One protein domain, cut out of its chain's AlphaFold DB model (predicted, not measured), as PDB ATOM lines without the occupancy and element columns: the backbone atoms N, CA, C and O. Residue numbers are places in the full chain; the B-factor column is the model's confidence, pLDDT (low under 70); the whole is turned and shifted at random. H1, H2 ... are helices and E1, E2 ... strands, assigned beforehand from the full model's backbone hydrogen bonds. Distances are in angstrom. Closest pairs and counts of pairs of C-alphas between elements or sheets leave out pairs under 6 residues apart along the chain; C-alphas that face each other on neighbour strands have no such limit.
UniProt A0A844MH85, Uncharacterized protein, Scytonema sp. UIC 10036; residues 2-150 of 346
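This is residues 2 to 150 of the 346 residues of an uncharacterized protein of Scytonema sp. UIC 10036 (UniProt A0A844MH85). A small sheet of three parallel strands, E1, E2 and E3, has the long helices H3 and H7 over one face and the short H1 over the other, making three layers. H5 packs on H3 farther out from the sheet, with H4 folded against H5; H2 and H6 pack together past the last residues of E1 and E2, and H8 packs on H7. The printed part has 149 residues and is mostly helix, in the order H1 E1 H2 H3 H4 H5 E2 H6 H7 E3 H8, the sheet running E1 E2 E3. It is compact and rounded, with a radius of gyration of the C-alphas of 15.5 A and spans of 41 by 34 by 26 A.

H1, residues 2 to 8, begins at C-alpha 2 (-9.729, 37.620, 27.563). E1 is residues 12 to 17, 15.8 A long, and H2 residues 18 to 26. H3, residues 31 to 52, measures 31.7 A. H4 is residues 58 to 64, H5 residues 69 to 80, 17.4 A. E2, residues 88 to 93, is 15.9 A long, and H6 is residues 96 to 101. H7, residues 106 to 121, measures 22.2 A; E3 is residues 126 to 130, 13.7 A. H8, residues 134 to 148, ends at C-alpha 148 (-8.321, 58.901, 35.638).

E1 and E2 are parallel at 18 degrees, with N 14 and O 89 2.8 A apart; E2 and E3 are parallel at 11 degrees, with N 92 and O 129 2.8 A apart, both within hydrogen-bond range. E1, H2 to H5, E2 and E2, H6, H7, E3 are strand-helix-strand units, two parallel neighbour strands with helices between; the second has a right-handed crossover. H7 is on the sheet at a height of 9.1 A, over E3. H3 is on the same face, at 10.6 A; H1 is on the opposite face, at 8.3 A. H3 and H5 touch, Gly 40 to Leu 69 being their closest C-alphas at 7.4 A, at a shallow tilt of 8 degrees, the same way. H4 and H5 form a helical hairpin. H2 and H6 touch, Phe 18 to Ala 97 at 6.3 A. H7 and H8 touch, Ser 107 to Ala 144 at 6.4 A. Every O i to N i+4 pair is within hydrogen-bond range in H1, H6 and H7, but 3 of 5 in H2, 16 of 18 in H3, 6 of 8 in H5, 8 of 11 in H8 and 0 of 3 in H4, where 4 of 4 O i to N i+3 pairs are.

The C-alphas of Ser 59 and Ser 142 are the two farthest apart, 44.4 A. The printed part has no cut and no long link. Mean pLDDT of the printed part is 76.6, and under 70 in residues 23 to 29, 31 to 32, 62 to 72, 82 to 86 and 144 to 150.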
ATOM      1  N   ILE A   2     -10.856  37.199  26.691       70.56
ATOM      2  CA  ILE A   2      -9.729  37.620  27.563       70.56
ATOM      3  C   ILE A   2      -9.401  36.586  28.653       70.56
ATOM      4  O   ILE A   2      -8.252  36.187  28.795       70.56
ATOM      5  N   ALA A   3     -10.411  36.092  29.378       74.00
ATOM      6  CA  ALA A   3     -10.198  35.090  30.424       74.00
ATOM      7  C   ALA A   3      -9.558  33.791  29.903       74.00
ATOM      8  O   ALA A   3      -8.687  33.224  30.551       74.00
ATOM      9  N   GLN A   4      -9.968  33.335  28.718       73.75
ATOM     10  CA  GLN A   4      -9.440  32.119  28.098       73.75
ATOM     11  C   GLN A   4      -7.996  32.322  27.632       73.75
ATOM     12  O   GLN A   4      -7.145  31.479  27.883       73.75
ATOM     13  N   GLU A   5      -7.712  33.451  26.987       77.06
ATOM     14  CA  GLU A   5      -6.374  33.785  26.504       77.06
ATOM     15  C   GLU A   5      -5.380  33.980  27.654       77.06
ATOM     16  O   GLU A   5      -4.255  33.489  27.593       77.06
ATOM     17  N   PHE A   6      -5.806  34.623  28.743       80.31
ATOM     18  CA  PHE A   6      -4.982  34.792  29.937       80.31
ATOM     19  C   PHE A   6      -4.685  33.448  30.617       80.31
ATOM     20  O   PHE A   6      -3.538  33.174  30.963       80.31
ATOM     21  N   ASN A   7      -5.693  32.576  30.732       76.31
ATOM     22  CA  ASN A   7      -5.521  31.235  31.295       76.31
ATOM     23  C   ASN A   7      -4.609  30.343  30.433       76.31
ATOM     24  O   ASN A   7      -3.846  29.545  30.972       76.31
ATOM     25  N   ASN A   8      -4.638  30.500  29.105       80.25
ATOM     26  CA  ASN A   8      -3.748  29.775  28.193       80.25
ATOM     27  C   ASN A   8      -2.274  30.207  28.313       80.25
ATOM     28  O   ASN A   8      -1.389  29.444  27.939       80.25
ATOM     29  N   ASN A   9      -2.009  31.405  28.844       80.75
ATOM     30  CA  ASN A   9      -0.668  31.959  29.053       80.75
ATOM     31  C   ASN A   9      -0.210  31.842  30.521       80.75
ATOM     32  O   ASN A   9       0.454  32.733  31.043       80.75
ATOM     33  N   ASP A  10      -0.603  30.757  31.198       79.62
ATOM     34  CA  ASP A  10      -0.287  30.448  32.607       79.62
ATOM     35  C   ASP A  10      -0.811  31.465  33.649       79.62
ATOM     36  O   ASP A  10      -0.525  31.383  34.848       79.62
ATOM     37  N   GLY A  11      -1.665  32.396  33.227       85.81
ATOM     38  CA  GLY A  11      -2.387  33.292  34.118       85.81
ATOM     39  C   GLY A  11      -3.608  32.642  34.772       85.81
ATOM     40  O   GLY A  11      -4.047  31.557  34.396       85.81
ATOM     41  N   VAL A  12      -4.182  33.328  35.759       87.94
ATOM     42  CA  VAL A  12      -5.521  33.039  36.291       87.94
ATOM     43  C   VAL A  12      -6.391  34.277  36.139       87.94
ATOM     44  O   VAL A  12      -6.138  35.311  36.757       87.94
ATOM     45  N   CYS A  13      -7.434  34.178  35.322       89.50
ATOM     46  CA  CYS A  13      -8.448  35.216  35.212       89.50
ATOM     47  C   CYS A  13      -9.630  34.924  36.144       89.50
ATOM     48  O   CYS A  13     -10.237  33.852  36.088       89.50
ATOM     49  N   ILE A  14      -9.983  35.909  36.968       90.06
ATOM     50  CA  ILE A  14     -11.156  35.895  37.837       90.06
ATOM     51  C   ILE A  14     -12.213  36.826  37.224       90.06
ATOM     52  O   ILE A  14     -12.129  38.044  37.407       90.06
ATOM     53  N   PRO A  15     -13.202  36.285  36.490       90.12
ATOM     54  CA  PRO A  15     -14.287  37.087  35.948       90.12
ATOM     55  C   PRO A  15     -15.314  37.413  37.041       90.12
ATOM     56  O   PRO A  15     -15.893  36.518  37.666       90.12
ATOM     57  N   ILE A  16     -15.562  38.703  37.232       89.56
ATOM     58  CA  ILE A  16     -16.608  39.262  38.082       89.56
ATOM     59  C   ILE A  16     -17.675  39.852  37.159       89.56
ATOM     60  O   ILE A  16     -17.516  40.956  36.650       89.56
ATOM     61  N   LYS A  17     -18.751  39.100  36.932       88.69
ATOM     62  CA  LYS A  17     -19.908  39.549  36.150       88.69
ATOM     63  C   LYS A  17     -20.980  40.058  37.090       88.69
ATOM     64  O   LYS A  17     -21.500  39.284  37.897       88.69
ATOM     65  N   PHE A  18     -21.298  41.344  37.021       84.56
ATOM     66  CA  PHE A  18     -22.188  41.929  38.014       84.56
ATOM     67  C   PHE A  18     -23.638  41.471  37.874       84.56
ATOM     68  O   PHE A  18     -24.293  41.318  38.906       84.56
ATOM     69  N   GLN A  19     -24.126  41.110  36.681       80.50
ATOM     70  CA  GLN A  19     -25.472  40.534  36.558       80.50
ATOM     71  C   GLN A  19     -25.638  39.227  37.355       80.50
ATOM     72  O   GLN A  19     -26.710  38.983  37.903       80.50
ATOM     73  N   GLU A  20     -24.577  38.426  37.511       80.25
ATOM     74  CA  GLU A  20     -24.598  37.193  38.323       80.25
ATOM     75  C   GLU A  20     -24.610  37.471  39.839       80.25
ATOM     76  O   GLU A  20     -24.942  36.591  40.635       80.25
ATOM     77  N   ILE A  21     -24.211  38.677  40.253       78.00
ATOM     78  CA  ILE A  21     -23.997  39.060  41.658       78.00
ATOM     79  C   ILE A  21     -25.139  39.938  42.184       78.00
ATOM     80  O   ILE A  21     -25.460  39.898  43.369       78.00
ATOM     81  N   ILE A  22     -25.782  40.720  41.319       71.81
ATOM     82  CA  ILE A  22     -26.787  41.704  41.732       71.81
ATOM     83  C   ILE A  22     -28.018  41.049  42.343       71.81
ATOM     84  O   ILE A  22     -28.500  41.535  43.358       71.81
ATOM     85  N   THR A  23     -28.521  39.945  41.786       67.94
ATOM     86  CA  THR A  23     -29.728  39.284  42.308       67.94
ATOM     87  C   THR A  23     -29.598  38.880  43.785       67.94
ATOM     88  O   THR A  23     -30.480  39.243  44.565       67.94
ATOM     89  N   PRO A  24     -28.521  38.199  44.231       62.09
ATOM     90  CA  PRO A  24     -28.341  37.900  45.652       62.09
ATOM     91  C   PRO A  24     -28.051  39.137  46.520       62.09
ATOM     92  O   PRO A  24     -28.416  39.134  47.692       62.09
ATOM     93  N   VAL A  25     -27.447  40.201  45.975       65.06
ATOM     94  CA  VAL A  25     -27.170  41.445  46.725       65.06
ATOM     95  C   VAL A  25     -28.437  42.293  46.918       65.06
ATOM     96  O   VAL A  25     -28.715  42.742  48.028       65.06
ATOM     97  N   ALA A  26     -29.244  42.454  45.868       61.06
ATOM     98  CA  ALA A  26     -30.510  43.190  45.882       61.06
ATOM     99  C   ALA A  26     -31.612  42.475  46.683       61.06
ATOM    100  O   ALA A  26     -32.556  43.112  47.145       61.06
ATOM    101  N   ALA A  27     -31.497  41.155  46.872       59.59
ATOM    102  CA  ALA A  27     -32.367  40.395  47.768       59.59
ATOM    103  C   ALA A  27     -32.133  40.728  49.255       59.59
ATOM    104  O   ALA A  27     -32.965  40.388  50.098       59.59
ATOM    105  N   SER A  28     -31.026  41.403  49.599       60.09
ATOM    106  CA  SER A  28     -30.849  41.961  50.936       60.09
ATOM    107  C   SER A  28     -31.779  43.171  51.087       60.09
ATOM    108  O   SER A  28     -31.687  44.143  50.347       60.09
ATOM    109  N   SER A  29     -32.687  43.150  52.062       56.66
ATOM    110  CA  SER A  29     -33.644  44.239  52.309       56.66
ATOM    111  C   SER A  29     -33.004  45.491  52.942       56.66
ATOM    112  O   SER A  29     -33.677  46.242  53.647       56.66
ATOM    113  N   GLN A  30     -31.691  45.687  52.770       71.38
ATOM    114  CA  GLN A  30     -30.904  46.759  53.383       71.38
ATOM    115  C   GLN A  30     -30.094  47.505  52.311       71.38
ATOM    116  O   GLN A  30     -28.901  47.241  52.152       71.38
ATOM    117  N   PRO A  31     -30.705  48.489  51.621       67.81
ATOM    118  CA  PRO A  31     -30.037  49.275  50.584       67.81
ATOM    119  C   PRO A  31     -28.733  49.935  51.038       67.81
ATOM    120  O   PRO A  31     -27.760  49.982  50.289       67.81
ATOM    121  N   SER A  32     -28.667  50.359  52.303       69.81
ATOM    122  CA  SER A  32     -27.464  50.949  52.904       69.81
ATOM    123  C   SER A  32     -26.270  49.991  52.999       69.81
ATOM    124  O   SER A  32     -25.151  50.452  53.194       69.81
ATOM    125  N   LYS A  33     -26.479  48.678  52.839       73.56
ATOM    126  CA  LYS A  33     -25.429  47.646  52.867       73.56
ATOM    127  C   LYS A  33     -25.170  46.996  51.512       73.56
ATOM    128  O   LYS A  33     -24.414  46.025  51.439       73.56
ATOM    129  N   HIS A  34     -25.772  47.497  50.433       78.19
ATOM    130  CA  HIS A  34     -25.567  46.932  49.098       78.19
ATOM    131  C   HIS A  34     -24.093  46.947  48.689       78.19
ATOM    132  O   HIS A  34     -23.609  45.964  48.139       78.19
ATOM    133  N   PHE A  35     -23.357  48.012  49.023       75.12
ATOM    134  CA  PHE A  35     -21.932  48.098  48.710       75.12
ATOM    135  C   PHE A  35     -21.094  47.079  49.497       75.12
ATOM    136  O   PHE A  35     -20.287  46.363  48.913       75.12
ATOM    137  N   GLU A  36     -21.325  46.932  50.804       75.62
ATOM    138  CA  GLU A  36     -20.639  45.923  51.631       75.62
ATOM    139  C   GLU A  36     -20.943  44.496  51.156       75.62
ATOM    140  O   GLU A  36     -20.045  43.661  51.028       75.62
ATOM    141  N   SER A  37     -22.209  44.230  50.833       77.38
ATOM    142  CA  SER A  37     -22.666  42.937  50.314       77.38
ATOM    143  C   SER A  37     -22.049  42.631  48.948       77.38
ATOM    144  O   SER A  37     -21.649  41.495  48.690       77.38
ATOM    145  N   LEU A  38     -21.907  43.649  48.091       81.44
ATOM    146  CA  LEU A  38     -21.216  43.542  46.812       81.44
ATOM    147  C   LEU A  38     -19.743  43.168  47.004       81.44
ATOM    148  O   LEU A  38     -19.262  42.241  46.354       81.44
ATOM    149  N   LEU A  39     -19.038  43.844  47.916       79.25
ATOM    150  CA  LEU A  39     -17.642  43.530  48.235       79.25
ATOM    151  C   LEU A  39     -17.495  42.087  48.730       79.25
ATOM    152  O   LEU A  39     -16.621  41.361  48.251       79.25
ATOM    153  N   GLY A  40     -18.383  41.639  49.621       78.00
ATOM    154  CA  GLY A  40     -18.420  40.251  50.085       78.00
ATOM    155  C   GLY A  40     -18.624  39.248  48.943       78.00
ATOM    156  O   GLY A  40     -17.933  38.230  48.877       78.00
ATOM    157  N   ALA A  41     -19.515  39.550  47.996       82.38
ATOM    158  CA  ALA A  41     -19.762  38.691  46.841       82.38
ATOM    159  C   ALA A  41     -18.569  38.631  45.869       82.38
ATOM    160  O   ALA A  41     -18.233  37.546  45.383       82.38
ATOM    161  N   ILE A  42     -17.891  39.760  45.625       84.56
ATOM    162  CA  ILE A  42     -16.651  39.811  44.830       84.56
ATOM    163  C   ILE A  42     -15.582  38.923  45.476       84.56
ATOM    164  O   ILE A  42     -14.998  38.069  44.806       84.56
ATOM    165  N   LEU A  43     -15.363  39.075  46.784       80.81
ATOM    166  CA  LEU A  43     -14.377  38.294  47.534       80.81
ATOM    167  C   LEU A  43     -14.691  36.796  47.500       80.81
ATOM    168  O   LEU A  43     -13.804  35.982  47.239       80.81
ATOM    169  N   LEU A  44     -15.955  36.417  47.694       82.56
ATOM    170  CA  LEU A  44     -16.381  35.022  47.620       82.56
ATOM    171  C   LEU A  44     -16.152  34.430  46.220       82.56
ATOM    172  O   LEU A  44     -15.705  33.287  46.094       82.56
ATOM    173  N   LYS A  45     -16.417  35.199  45.157       88.44
ATOM    174  CA  LYS A  45     -16.133  34.780  43.775       88.44
ATOM    175  C   LYS A  45     -14.633  34.567  43.566       88.44
ATOM    176  O   LYS A  45     -14.251  33.529  43.027       88.44
ATOM    177  N   MET A  46     -13.794  35.494  44.037       86.56
ATOM    178  CA  MET A  46     -12.336  35.353  43.988       86.56
ATOM    179  C   MET A  46     -11.866  34.098  44.728       86.56
ATOM    180  O   MET A  46     -11.138  33.296  44.146       86.56
ATOM    181  N   TYR A  47     -12.340  33.879  45.960       84.69
ATOM    182  CA  TYR A  47     -12.023  32.687  46.754       84.69
ATOM    183  C   TYR A  47     -12.338  31.401  45.990       84.69
ATOM    184  O   TYR A  47     -11.480  30.533  45.845       84.69
ATOM    185  N   ASN A  48     -13.557  31.296  45.460       86.75
ATOM    186  CA  ASN A  48     -14.018  30.093  44.778       86.75
ATOM    187  C   ASN A  48     -13.218  29.795  43.505       86.75
ATOM    188  O   ASN A  48     -12.935  28.630  43.226       86.75
ATOM    189  N   VAL A  49     -12.837  30.824  42.738       87.62
ATOM    190  CA  VAL A  49     -11.984  30.638  41.556       87.62
ATOM    191  C   VAL A  49     -10.592  30.183  41.980       87.62
ATOM    192  O   VAL A  49     -10.118  29.166  41.491       87.62
ATOM    193  N   LEU A  50      -9.964  30.859  42.942       85.50
ATOM    194  CA  LEU A  50      -8.618  30.514  43.402       85.50
ATOM    195  C   LEU A  50      -8.546  29.120  44.049       85.50
ATOM    196  O   LEU A  50      -7.564  28.406  43.853       85.50
ATOM    197  N   LEU A  51      -9.594  28.696  44.759       85.69
ATOM    198  CA  LEU A  51      -9.738  27.331  45.272       85.69
ATOM    199  C   LEU A  51      -9.818  26.306  44.130       85.69
ATOM    200  O   LEU A  51      -9.187  25.254  44.201       85.69
ATOM    201  N   ARG A  52     -10.585  26.603  43.073       86.94
ATOM    202  CA  ARG A  52     -10.716  25.725  41.898       86.94
ATOM    203  C   ARG A  52      -9.396  25.577  41.145       86.94
ATOM    204  O   ARG A  52      -9.075  24.474  40.719       86.94
ATOM    205  N   GLU A  53      -8.636  26.661  41.016       84.00
ATOM    206  CA  GLU A  53      -7.310  26.652  40.383       84.00
ATOM    207  C   GLU A  53      -6.214  26.046  41.288       84.00
ATOM    208  O   GLU A  53      -5.044  26.026  40.914       84.00
ATOM    209  N   GLY A  54      -6.565  25.557  42.486       82.00
ATOM    210  CA  GLY A  54      -5.627  24.932  43.423       82.00
ATOM    211  C   GLY A  54      -4.666  25.910  44.105       82.00
ATOM    212  O   GLY A  54      -3.689  25.481  44.714       82.00
ATOM    213  N   LEU A  55      -4.934  27.216  44.012       81.56
ATOM    214  CA  LEU A  55      -4.130  28.271  44.631       81.56
ATOM    215  C   LEU A  55      -4.524  28.531  46.085       81.56
ATOM    216  O   LEU A  55      -3.730  29.046  46.861       81.56
ATOM    217  N   LEU A  56      -5.742  28.167  46.472       82.19
ATOM    218  CA  LEU A  56      -6.191  28.195  47.860       82.19
ATOM    219  C   LEU A  56      -6.724  26.828  48.269       82.19
ATOM    220  O   LEU A  56      -7.044  25.982  47.436       82.19
ATOM    221  N   THR A  57      -6.851  26.628  49.572       79.75
ATOM    222  CA  THR A  57      -7.404  25.426  50.191       79.75
ATOM    223  C   THR A  57      -8.707  25.737  50.923       79.75
ATOM    224  O   THR A  57      -9.003  26.879  51.286       79.75
ATOM    225  N   LYS A  58      -9.509  24.698  51.190       78.81
ATOM    226  CA  LYS A  58     -10.740  24.837  51.989       78.81
ATOM    227  C   LYS A  58     -10.464  25.332  53.413       78.81
ATOM    228  O   LYS A  58     -11.300  26.027  53.974       78.81
ATOM    229  N   SER A  59      -9.298  25.003  53.973       76.19
ATOM    230  CA  SER A  59      -8.849  25.480  55.286       76.19
ATOM    231  C   SER A  59      -8.599  26.985  55.323       76.19
ATOM    232  O   SER A  59      -8.811  27.596  56.365       76.19
ATOM    233  N   ASP A  60      -8.232  27.598  54.194       72.88
ATOM    234  CA  ASP A  60      -7.987  29.043  54.134       72.88
ATOM    235  C   ASP A  60      -9.272  29.859  54.321       72.88
ATOM    236  O   ASP A  60      -9.199  31.022  54.702       72.88
ATOM    237  N   ARG A  61     -10.454  29.247  54.126       71.44
ATOM    238  CA  ARG A  61     -11.761  29.890  54.331       71.44
ATOM    239  C   ARG A  61     -11.930  30.460  55.740       71.44
ATOM    240  O   ARG A  61     -12.528  31.515  55.884       71.44
ATOM    241  N   LEU A  62     -11.384  29.789  56.755       69.56
ATOM    242  CA  LEU A  62     -11.521  30.204  58.154       69.56
ATOM    243  C   LEU A  62     -10.867  31.572  58.411       69.56
ATOM    244  O   LEU A  62     -11.402  32.380  59.160       69.56
ATOM    245  N   LEU A  63      -9.777  31.887  57.700       67.62
ATOM    246  CA  LEU A  63      -9.121  33.199  57.762       67.62
ATOM    247  C   LEU A  63     -10.005  34.313  57.177       67.62
ATOM    248  O   LEU A  63      -9.859  35.482  57.534       67.62
ATOM    249  N   PHE A  64     -10.939  33.949  56.291       64.50
ATOM    250  CA  PHE A  64     -11.891  34.869  55.675       64.50
ATOM    251  C   PHE A  64     -13.164  35.100  56.506       64.50
ATOM    252  O   PHE A  64     -13.982  35.935  56.142       64.50
ATOM    253  N   GLU A  65     -13.371  34.373  57.602       63.00
ATOM    254  CA  GLU A  65     -14.568  34.524  58.444       63.00
ATOM    255  C   GLU A  65     -14.298  35.419  59.673       63.00
ATOM    256  O   GLU A  65     -15.237  35.930  60.277       63.00
ATOM    257  N   GLU A  66     -13.025  35.684  59.993       57.56
ATOM    258  CA  GLU A  66     -12.595  36.379  61.220       57.56
ATOM    259  C   GLU A  66     -12.080  37.820  61.014       57.56
ATOM    260  O   GLU A  66     -11.718  38.483  61.986       57.56
ATOM    261  N   THR A  67     -12.033  38.333  59.779       56.12
ATOM    262  CA  THR A  67     -11.360  39.615  59.471       56.12
ATOM    263  C   THR A  67     -12.317  40.688  58.923       56.12
ATOM    264  O   THR A  67     -13.434  40.410  58.502       56.12
ATOM    265  N   GLU A  68     -11.917  41.960  58.945       55.16
ATOM    266  CA  GLU A  68     -12.667  43.053  58.307       55.16
ATOM    267  C   GLU A  68     -12.485  43.065  56.773       55.16
ATOM    268  O   GLU A  68     -11.427  42.696  56.256       55.16
ATOM    269  N   LEU A  69     -13.489  43.563  56.033       52.97
ATOM    270  CA  LEU A  69     -13.569  43.498  54.561       52.97
ATOM    271  C   LEU A  69     -12.330  44.024  53.811       52.97
ATOM    272  O   LEU A  69     -11.876  43.408  52.848       52.97
ATOM    273  N   ILE A  70     -11.752  45.143  54.258       53.25
ATOM    274  CA  ILE A  70     -10.563  45.754  53.631       53.25
ATOM    275  C   ILE A  70      -9.310  44.898  53.852       53.25
ATOM    276  O   ILE A  70      -8.453  44.821  52.964       53.25
ATOM    277  N   ASN A  71      -9.234  44.213  54.993       62.66
ATOM    278  CA  ASN A  71      -8.128  43.334  55.351       62.66
ATOM    279  C   ASN A  71      -8.197  41.994  54.594       62.66
ATOM    280  O   ASN A  71      -7.164  41.353  54.410       62.66
ATOM    281  N   PHE A  72      -9.361  41.589  54.063       66.19
ATOM    282  CA  PHE A  72      -9.476  40.344  53.286       66.19
ATOM    283  C   PHE A  72      -8.714  40.351  51.966       66.19
ATOM    284  O   PHE A  72      -8.156  39.322  51.591       66.19
ATOM    285  N   PHE A  73      -8.641  41.484  51.263       70.44
ATOM    286  CA  PHE A  73      -7.789  41.568  50.072       70.44
ATOM    287  C   PHE A  73      -6.316  41.364  50.436       70.44
ATOM    288  O   PHE A  73      -5.604  40.654  49.731       70.44
ATOM    289  N   ASP A  74      -5.870  41.916  51.567       72.75
ATOM    290  CA  ASP A  74      -4.510  41.696  52.058       72.75
ATOM    291  C   ASP A  74      -4.267  40.235  52.451       72.75
ATOM    292  O   ASP A  74      -3.222  39.684  52.108       72.75
ATOM    293  N   ILE A  75      -5.266  39.561  53.027       72.44
ATOM    294  CA  ILE A  75      -5.220  38.117  53.297       72.44
ATOM    295  C   ILE A  75      -5.098  37.303  52.006       72.44
ATOM    296  O   ILE A  75      -4.255  36.408  51.941       72.44
ATOM    297  N   PHE A  76      -5.872  37.623  50.962       75.06
ATOM    298  CA  PHE A  76      -5.722  36.974  49.655       75.06
ATOM    299  C   PHE A  76      -4.286  37.079  49.147       75.06
ATOM    300  O   PHE A  76      -3.707  36.076  48.731       75.06
ATOM    301  N   PHE A  77      -3.685  38.267  49.221       73.62
ATOM    302  CA  PHE A  77      -2.305  38.448  48.783       73.62
ATOM    303  C   PHE A  77      -1.308  37.638  49.613       73.62
ATOM    304  O   PHE A  77      -0.418  37.012  49.040       73.62
ATOM    305  N   GLU A  78      -1.440  37.626  50.939       74.19
ATOM    306  CA  GLU A  78      -0.535  36.864  51.805       74.19
ATOM    307  C   GLU A  78      -0.643  35.351  51.587       74.19
ATOM    308  O   GLU A  78       0.374  34.654  51.563       74.19
ATOM    309  N   LEU A  79      -1.855  34.835  51.377       72.12
ATOM    310  CA  LEU A  79      -2.062  33.422  51.062       72.12
ATOM    311  C   LEU A  79      -1.449  33.063  49.707       72.12
ATOM    312  O   LEU A  79      -0.730  32.070  49.588       72.12
ATOM    313  N   LEU A  80      -1.656  33.910  48.699       72.75
ATOM    314  CA  LEU A  80      -1.204  33.645  47.337       72.75
ATOM    315  C   LEU A  80       0.309  33.816  47.156       72.75
ATOM    316  O   LEU A  80       0.881  33.118  46.320       72.75
ATOM    317  N   LYS A  81       0.999  34.611  47.994       70.06
ATOM    318  CA  LYS A  81       2.479  34.647  48.040       70.06
ATOM    319  C   LYS A  81       3.105  33.252  48.172       70.06
ATOM    320  O   LYS A  81       4.218  33.039  47.701       70.06
ATOM    321  N   ARG A  82       2.400  32.299  48.794       66.75
ATOM    322  CA  ARG A  82       2.884  30.928  49.030       66.75
ATOM    323  C   ARG A  82       2.797  30.023  47.796       66.75
ATOM    324  O   ARG A  82       3.405  28.960  47.792       66.75
ATOM    325  N   THR A  83       2.057  30.430  46.765       61.62
ATOM    326  CA  THR A  83       1.625  29.551  45.661       61.62
ATOM    327  C   THR A  83       2.474  29.659  44.394       61.62
ATOM    328  O   THR A  83       2.266  28.889  43.465       61.62
ATOM    329  N   GLN A  84       3.431  30.596  44.342       60.56
ATOM    330  CA  GLN A  84       4.313  30.864  43.190       60.56
ATOM    331  C   GLN A  84       3.611  31.229  41.859       60.56
ATOM    332  O   GLN A  84       4.301  31.543  40.894       60.56
ATOM    333  N   LYS A  85       2.271  31.261  41.775       62.81
ATOM    334  CA  LYS A  85       1.559  31.879  40.643       62.81
ATOM    335  C   LYS A  85       1.469  33.387  40.846       62.81
ATOM    336  O   LYS A  85       0.838  33.860  41.787       62.81
ATOM    337  N   TYR A  86       2.086  34.135  39.933       66.88
ATOM    338  CA  TYR A  86       2.174  35.594  40.022       66.88
ATOM    339  C   TYR A  86       1.138  36.315  39.156       66.88
ATOM    340  O   TYR A  86       0.786  37.443  39.477       66.88
ATOM    341  N   TYR A  87       0.620  35.679  38.099       85.00
ATOM    342  CA  TYR A  87      -0.213  36.349  37.097       85.00
ATOM    343  C   TYR A  87      -1.711  36.157  37.356       85.00
ATOM    344  O   TYR A  87      -2.296  35.156  36.945       85.00
ATOM    345  N   ILE A  88      -2.338  37.122  38.032       85.69
ATOM    346  CA  ILE A  88      -3.776  37.119  38.332       85.69
ATOM    347  C   ILE A  88      -4.429  38.356  37.719       85.69
ATOM    348  O   ILE A  88      -4.052  39.490  38.007       85.69
ATOM    349  N   LEU A  89      -5.450  38.137  36.896       88.25
ATOM    350  CA  LEU A  89      -6.264  39.191  36.301       88.25
ATOM    351  C   LEU A  89      -7.661  39.163  36.915       88.25
ATOM    352  O   LEU A  89      -8.396  38.197  36.717       88.25
ATOM    353  N   VAL A  90      -8.064  40.230  37.600       89.50
ATOM    354  CA  VAL A  90      -9.465  40.415  38.006       89.50
ATOM    355  C   VAL A  90     -10.167  41.234  36.928       89.50
ATOM    356  O   VAL A  90      -9.783  42.374  36.663       89.50
ATOM    357  N   ALA A  91     -11.163  40.635  36.277       90.94
ATOM    358  CA  ALA A  91     -11.905  41.250  35.183       90.94
ATOM    359  C   ALA A  91     -13.336  41.560  35.631       90.94
ATOM    360  O   ALA A  91     -14.129  40.643  35.833       90.94
ATOM    361  N   PHE A  92     -13.649  42.841  35.793       90.06
ATOM    362  CA  PHE A  92     -14.985  43.342  36.091       90.06
ATOM    363  C   PHE A  92     -15.755  43.573  34.793       90.06
ATOM    364  O   PHE A  92     -15.297  44.315  33.924       90.06
ATOM    365  N   ASP A  93     -16.915  42.940  34.673       88.31
ATOM    366  CA  ASP A  93     -17.772  42.987  33.492       88.31
ATOM    367  C   ASP A  93     -19.190  43.414  33.889       88.31
ATOM    368  O   ASP A  93     -19.642  43.108  34.998       88.31
ATOM    369  N   GLU A  94     -19.883  44.104  32.982       84.44
ATOM    370  CA  GLU A  94     -21.259  44.604  33.174       84.44
ATOM    371  C   GLU A  94     -21.408  45.550  34.382       84.44
ATOM    372  O   GLU A  94     -22.378  45.482  35.142       84.44
ATOM    373  N   VAL A  95     -20.424  46.429  34.593       85.62
ATOM    374  CA  VAL A  95     -20.369  47.371  35.728       85.62
ATOM    375  C   VAL A  95     -21.600  48.273  35.791       85.62
ATOM    376  O   VAL A  95     -22.033  48.646  36.877       85.62
ATOM    377  N   GLU A  96     -22.201  48.578  34.645       83.88
ATOM    378  CA  GLU A  96     -23.414  49.385  34.521       83.88
ATOM    379  C   GLU A  96     -24.538  48.874  35.410       83.88
ATOM    380  O   GLU A  96     -25.277  49.662  35.995       83.88
ATOM    381  N   ALA A  97     -24.615  47.553  35.573       82.38
ATOM    382  CA  ALA A  97     -25.637  46.912  36.372       82.38
ATOM    383  C   ALA A  97     -25.540  47.310  37.864       82.38
ATOM    384  O   ALA A  97     -26.548  47.316  38.572       82.38
ATOM    385  N   LEU A  98     -24.360  47.718  38.352       82.69
ATOM    386  CA  LEU A  98     -24.200  48.290  39.696       82.69
ATOM    387  C   LEU A  98     -24.911  49.636  39.838       82.69
ATOM    388  O   LEU A  98     -25.535  49.909  40.865       82.69
ATOM    389  N   PHE A  99     -24.810  50.468  38.808       82.75
ATOM    390  CA  PHE A  99     -25.335  51.827  38.812       82.75
ATOM    391  C   PHE A  99     -26.839  51.822  38.535       82.75
ATOM    392  O   PHE A  99     -27.602  52.477  39.242       82.75
ATOM    393  N   SER A 100     -27.284  51.023  37.561       78.56
ATOM    394  CA  SER A 100     -28.691  50.945  37.170       78.56
ATOM    395  C   SER A 100     -29.552  50.159  38.160       78.56
ATOM    396  O   SER A 100     -30.691  50.552  38.402       78.56
ATOM    397  N   ASN A 101     -29.042  49.064  38.746       79.31
ATOM    398  CA  ASN A 101     -29.874  48.157  39.550       79.31
ATOM    399  C   ASN A 101     -29.668  48.322  41.057       79.31
ATOM    400  O   ASN A 101     -30.627  48.198  41.816       79.31
ATOM    401  N   LEU A 102     -28.428  48.550  41.506       75.12
ATOM    402  CA  LEU A 102     -28.116  48.691  42.935       75.12
ATOM    403  C   LEU A 102     -28.045  50.152  43.394       75.12
ATOM    404  O   LEU A 102     -27.907  50.383  44.596       75.12
ATOM    405  N   SER A 103     -28.141  51.110  42.463       78.88
ATOM    406  CA  SER A 103     -28.009  52.551  42.720       78.88
ATOM    407  C   SER A 103     -26.733  52.904  43.492       78.88
ATOM    408  O   SER A 103     -26.721  53.821  44.311       78.88
ATOM    409  N   ILE A 104     -25.654  52.150  43.260       80.69
ATOM    410  CA  ILE A 104     -24.341  52.462  43.823       80.69
ATOM    411  C   ILE A 104     -23.815  53.703  43.103       80.69
ATOM    412  O   ILE A 104     -23.837  53.757  41.878       80.69
ATOM    413  N   GLU A 105     -23.330  54.695  43.845       82.31
ATOM    414  CA  GLU A 105     -22.725  55.878  43.230       82.31
ATOM    415  C   GLU A 105     -21.422  55.507  42.505       82.31
ATOM    416  O   GLU A 105     -20.590  54.749  43.021       82.31
ATOM    417  N   ILE A 106     -21.215  56.082  41.318       81.56
ATOM    418  CA  ILE A 106     -20.013  55.866  40.497       81.56
ATOM    419  C   ILE A 106     -18.744  56.217  41.295       81.56
ATOM    420  O   ILE A 106     -17.753  55.482  41.255       81.56
ATOM    421  N   SER A 107     -18.799  57.286  42.093       80.12
ATOM    422  CA  SER A 107     -17.729  57.745  42.988       80.12
ATOM    423  C   SER A 107     -17.256  56.662  43.973       80.12
ATOM    424  O   SER A 107     -16.047  56.498  44.170       80.12
ATOM    425  N   TYR A 108     -18.173  55.876  44.551       80.56
ATOM    426  CA  TYR A 108     -17.843  54.797  45.484       80.56
ATOM    427  C   TYR A 108     -17.167  53.628  44.777       80.56
ATOM    428  O   TYR A 108     -16.147  53.122  45.252       80.56
ATOM    429  N   PHE A 109     -17.691  53.220  43.621       82.50
ATOM    430  CA  PHE A 109     -17.096  52.128  42.860       82.50
ATOM    431  C   PHE A 109     -15.692  52.481  42.356       82.50
ATOM    432  O   PHE A 109     -14.768  51.675  42.472       82.50
ATOM    433  N   LEU A 110     -15.491  53.705  41.868       81.25
ATOM    434  CA  LEU A 110     -14.175  54.147  41.413       81.25
ATOM    435  C   LEU A 110     -13.191  54.338  42.568       81.25
ATOM    436  O   LEU A 110     -12.024  53.983  42.423       81.25
ATOM    437  N   SER A 111     -13.649  54.814  43.729       81.00
ATOM    438  CA  SER A 111     -12.834  54.844  44.952       81.00
ATOM    439  C   SER A 111     -12.362  53.440  45.348       81.00
ATOM    440  O   SER A 111     -11.194  53.244  45.703       81.00
ATOM    441  N   PHE A 112     -13.242  52.440  45.234       83.56
ATOM    442  CA  PHE A 112     -12.885  51.038  45.446       83.56
ATOM    443  C   PHE A 112     -11.868  50.539  44.418       83.56
ATOM    444  O   PHE A 112     -10.844  49.981  44.813       83.56
ATOM    445  N   LEU A 113     -12.100  50.773  43.122       84.25
ATOM    446  CA  LEU A 113     -11.161  50.378  42.071       84.25
ATOM    447  C   LEU A 113      -9.792  51.032  42.260       84.25
ATOM    448  O   LEU A 113      -8.774  50.356  42.127       84.25
ATOM    449  N   HIS A 114      -9.752  52.315  42.620       81.62
ATOM    450  CA  HIS A 114      -8.513  53.020  42.919       81.62
ATOM    451  C   HIS A 114      -7.783  52.384  44.110       81.62
ATOM    452  O   HIS A 114      -6.621  51.999  43.981       81.62
ATOM    453  N   SER A 115      -8.487  52.160  45.224       80.75
ATOM    454  CA  SER A 115      -7.930  51.501  46.416       80.75
ATOM    455  C   SER A 115      -7.380  50.108  46.102       80.75
ATOM    456  O   SER A 115      -6.308  49.729  46.573       80.75
ATOM    457  N   LEU A 116      -8.096  49.341  45.277       81.62
ATOM    458  CA  LEU A 116      -7.670  48.018  44.836       81.62
ATOM    459  C   LEU A 116      -6.441  48.100  43.919       81.62
ATOM    460  O   LEU A 116      -5.504  47.320  44.077       81.62
ATOM    461  N   SER A 117      -6.407  49.074  43.008       81.19
ATOM    462  CA  SER A 117      -5.285  49.286  42.089       81.19
ATOM    463  C   SER A 117      -3.986  49.654  42.813       81.19
ATOM    464  O   SER A 117      -2.935  49.119  42.467       81.19
ATOM    465  N   GLU A 118      -4.045  50.467  43.873       81.12
ATOM    466  CA  GLU A 118      -2.872  50.796  44.697       81.12
ATOM    467  C   GLU A 118      -2.328  49.554  45.415       81.12
ATOM    468  O   GLU A 118      -1.114  49.347  45.498       81.12
ATOM    469  N   LYS A 119      -3.216  48.652  45.858       78.88
ATOM    470  CA  LYS A 119      -2.796  47.353  46.400       78.88
ATOM    471  C   LYS A 119      -2.117  46.486  45.331       78.88
ATOM    472  O   LYS A 119      -1.166  45.774  45.654       78.88
ATOM    473  N   PHE A 120      -2.575  46.532  44.083       79.81
ATOM    474  CA  PHE A 120      -2.021  45.727  42.988       79.81
ATOM    475  C   PHE A 120      -0.674  46.279  42.501       79.81
ATOM    476  O   PHE A 120       0.219  45.503  42.184       79.81
ATOM    477  N   LEU A 121      -0.486  47.604  42.513       75.50
ATOM    478  CA  LEU A 121       0.749  48.269  42.081       75.50
ATOM    479  C   LEU A 121       1.993  47.737  42.810       75.50
ATOM    480  O   LEU A 121       3.052  47.560  42.214       75.50
ATOM    481  N   LEU A 122       1.858  47.458  44.107       74.50
ATOM    482  CA  LEU A 122       2.941  46.943  44.948       74.50
ATOM    483  C   LEU A 122       3.214  45.441  44.738       74.50
ATOM    484  O   LEU A 122       4.086  44.877  45.400       74.50
ATOM    485  N   ARG A 123       2.447  44.767  43.873       73.56
ATOM    486  CA  ARG A 123       2.381  43.304  43.771       73.56
ATOM    487  C   ARG A 123       2.486  42.859  42.302       73.56
ATOM    488  O   ARG A 123       1.478  42.796  41.601       73.56
ATOM    489  N   PRO A 124       3.700  42.526  41.819       73.00
ATOM    490  CA  PRO A 124       3.924  42.129  40.432       73.00
ATOM    491  C   PRO A 124       3.021  40.971  39.992       73.00
ATOM    492  O   PRO A 124       2.867  39.990  40.717       73.00
ATOM    493  N   GLY A 125       2.460  41.094  38.786       79.19
ATOM    494  CA  GLY A 125       1.630  40.075  38.136       79.19
ATOM    495  C   GLY A 125       0.125  40.164  38.431       79.19
ATOM    496  O   GLY A 125      -0.661  39.481  37.780       79.19
ATOM    497  N   TRP A 126      -0.309  41.070  39.309       83.12
ATOM    498  CA  TRP A 126      -1.730  41.366  39.490       83.12
ATOM    499  C   TRP A 126      -2.195  42.490  38.567       83.12
ATOM    500  O   TRP A 126      -1.556  43.537  38.475       83.12
ATOM    501  N   ALA A 127      -3.332  42.291  37.903       83.56
ATOM    502  CA  ALA A 127      -3.918  43.269  36.995       83.56
ATOM    503  C   ALA A 127      -5.434  43.395  37.183       83.56
ATOM    504  O   ALA A 127      -6.119  42.443  37.565       83.56
ATOM    505  N   LEU A 128      -5.949  44.587  36.880       86.81
ATOM    506  CA  LEU A 128      -7.375  44.892  36.827       86.81
ATOM    507  C   LEU A 128      -7.782  45.166  35.381       86.81
ATOM    508  O   LEU A 128      -7.116  45.922  34.677       86.81
ATOM    509  N   CYS A 129      -8.898  44.583  34.963       87.94
ATOM    510  CA  CYS A 129      -9.588  44.936  33.731       87.94
ATOM    511  C   CYS A 129     -11.036  45.272  34.075       87.94
ATOM    512  O   CYS A 129     -11.655  44.582  34.882       87.94
ATOM    513  N   VAL A 130     -11.558  46.345  33.493       86.44
ATOM    514  CA  VAL A 130     -12.929  46.800  33.711       86.44
ATOM    515  C   VAL A 130     -13.543  47.060  32.344       86.44
ATOM    516  O   VAL A 130     -12.983  47.820  31.553       86.44
ATOM    517  N   SER A 131     -14.661  46.404  32.065       87.06
ATOM    518  CA  SER A 131     -15.459  46.614  30.862       87.06
ATOM    519  C   SER A 131     -16.593  47.580  31.185       87.06
ATOM    520  O   SER A 131     -17.354  47.342  32.122       87.06
ATOM    521  N   VAL A 132     -16.673  48.675  30.429       83.44
ATOM    522  CA  VAL A 132     -17.766  49.650  30.487       83.44
ATOM    523  C   VAL A 132     -18.142  50.091  29.076       83.44
ATOM    524  O   VAL A 132     -17.302  50.172  28.178       83.44
ATOM    525  N   THR A 133     -19.414  50.398  28.887       83.00
ATOM    526  CA  THR A 133     -19.983  51.045  27.711       83.00
ATOM    527  C   THR A 133     -19.532  52.504  27.608       83.00
ATOM    528  O   THR A 133     -19.157  53.143  28.590       83.00
ATOM    529  N   GLU A 134     -19.572  53.053  26.392       78.94
ATOM    530  CA  GLU A 134     -19.110  54.420  26.103       78.94
ATOM    531  C   GLU A 134     -19.923  55.508  26.832       78.94
ATOM    532  O   GLU A 134     -19.372  56.529  27.251       78.94
ATOM    533  N   GLU A 135     -21.217  55.266  27.048       79.31
ATOM    534  CA  GLU A 135     -22.092  56.156  27.816       79.31
ATOM    535  C   GLU A 135     -21.613  56.283  29.268       79.31
ATOM    536  O   GLU A 135     -21.327  57.383  29.746       79.31
ATOM    537  N   TYR A 136     -21.435  55.151  29.951       79.00
ATOM    538  CA  TYR A 136     -20.964  55.132  31.333       79.00
ATOM    539  C   TYR A 136     -19.500  55.553  31.454       79.00
ATOM    540  O   TYR A 136     -19.123  56.165  32.449       79.00
ATOM    541  N   TYR A 137     -18.676  55.311  30.433       80.19
ATOM    542  CA  TYR A 137     -17.331  55.877  30.365       80.19
ATOM    543  C   TYR A 137     -17.358  57.412  30.407       80.19
ATOM    544  O   TYR A 137     -16.598  58.023  31.160       80.19
ATOM    545  N   SER A 138     -18.267  58.037  29.653       79.31
ATOM    546  CA  SER A 138     -18.436  59.494  29.651       79.31
ATOM    547  C   SER A 138     -18.888  60.016  31.021       79.31
ATOM    548  O   SER A 138     -18.348  61.015  31.507       79.31
ATOM    549  N   GLN A 139     -19.808  59.308  31.686       79.94
ATOM    550  CA  GLN A 139     -20.246  59.628  33.053       79.94
ATOM    551  C   GLN A 139     -19.088  59.518  34.055       79.94
ATOM    552  O   GLN A 139     -18.816  60.475  34.781       79.94
ATOM    553  N   ILE A 140     -18.330  58.414  34.021       77.44
ATOM    554  CA  ILE A 140     -17.136  58.185  34.850       77.44
ATOM    555  C   ILE A 140     -16.120  59.320  34.688       77.44
ATOM    556  O   ILE A 140     -15.619  59.841  35.686       77.44
ATOM    557  N   ILE A 141     -15.827  59.740  33.452       75.88
ATOM    558  CA  ILE A 141     -14.921  60.872  33.210       75.88
ATOM    559  C   ILE A 141     -15.471  62.149  33.836       75.88
ATOM    560  O   ILE A 141     -14.709  62.917  34.420       75.88
ATOM    561  N   SER A 142     -16.771  62.407  33.697       78.44
ATOM    562  CA  SER A 142     -17.373  63.647  34.182       78.44
ATOM    563  C   SER A 142     -17.400  63.736  35.712       78.44
ATOM    564  O   SER A 142     -17.088  64.788  36.266       78.44
ATOM    565  N   GLU A 143     -17.697  62.629  36.393       75.00
ATOM    566  CA  GLU A 143     -17.900  62.582  37.846       75.00
ATOM    567  C   GLU A 143     -16.606  62.329  38.623       75.00
ATOM    568  O   GLU A 143     -16.465  62.748  39.770       75.00
ATOM    569  N   ALA A 144     -15.641  61.654  38.003       66.75
ATOM    570  CA  ALA A 144     -14.469  61.133  38.690       66.75
ATOM    571  C   ALA A 144     -13.175  61.324  37.892       66.75
ATOM    572  O   ALA A 144     -12.235  60.535  38.006       66.75
ATOM    573  N   ARG A 145     -13.093  62.419  37.126       66.50
ATOM    574  CA  ARG A 145     -11.918  62.816  36.331       66.50
ATOM    575  C   ARG A 145     -10.589  62.701  37.085       66.50
ATOM    576  O   ARG A 145      -9.595  62.260  36.520       66.50
ATOM    577  N   GLN A 146     -10.582  63.037  38.377       61.12
ATOM    578  CA  GLN A 146      -9.396  62.962  39.241       61.12
ATOM    579  C   GLN A 146      -8.860  61.526  39.419       61.12
ATOM    580  O   GLN A 146      -7.668  61.342  39.646       61.12
ATOM    581  N   LEU A 147      -9.705  60.500  39.271       56.94
ATOM    582  CA  LEU A 147      -9.320  59.086  39.372       56.94
ATOM    583  C   LEU A 147      -8.749  58.528  38.053       56.94
ATOM    584  O   LEU A 147      -8.079  57.492  38.065       56.94
ATOM    585  N   GLN A 148      -8.950  59.225  36.925       55.62
ATOM    586  CA  GLN A 148      -8.321  58.901  35.638       55.62
ATOM    587  C   GLN A 148      -6.832  59.280  35.621       55.62
ATOM    588  O   GLN A 148      -6.024  58.559  35.037       55.62
ATOM    589  N   GLU A 149      -6.458  60.383  36.277       53.19
ATOM    590  CA  GLU A 149      -5.131  61.006  36.146       53.19
ATOM    591  C   GLU A 149      -3.969  60.184  36.737       53.19
ATOM    592  O   GLU A 149      -2.813  60.534  36.509       53.19
ATOM    593  N   ALA A 150      -4.224  59.068  37.434       54.53
ATOM    594  CA  ALA A 150      -3.167  58.362  38.162       54.53
ATOM    595  C   ALA A 150      -2.883  56.904  37.746       54.53
ATOM    596  O   ALA A 150      -1.730  56.491  37.882       54.53
TER     597      ALA A 150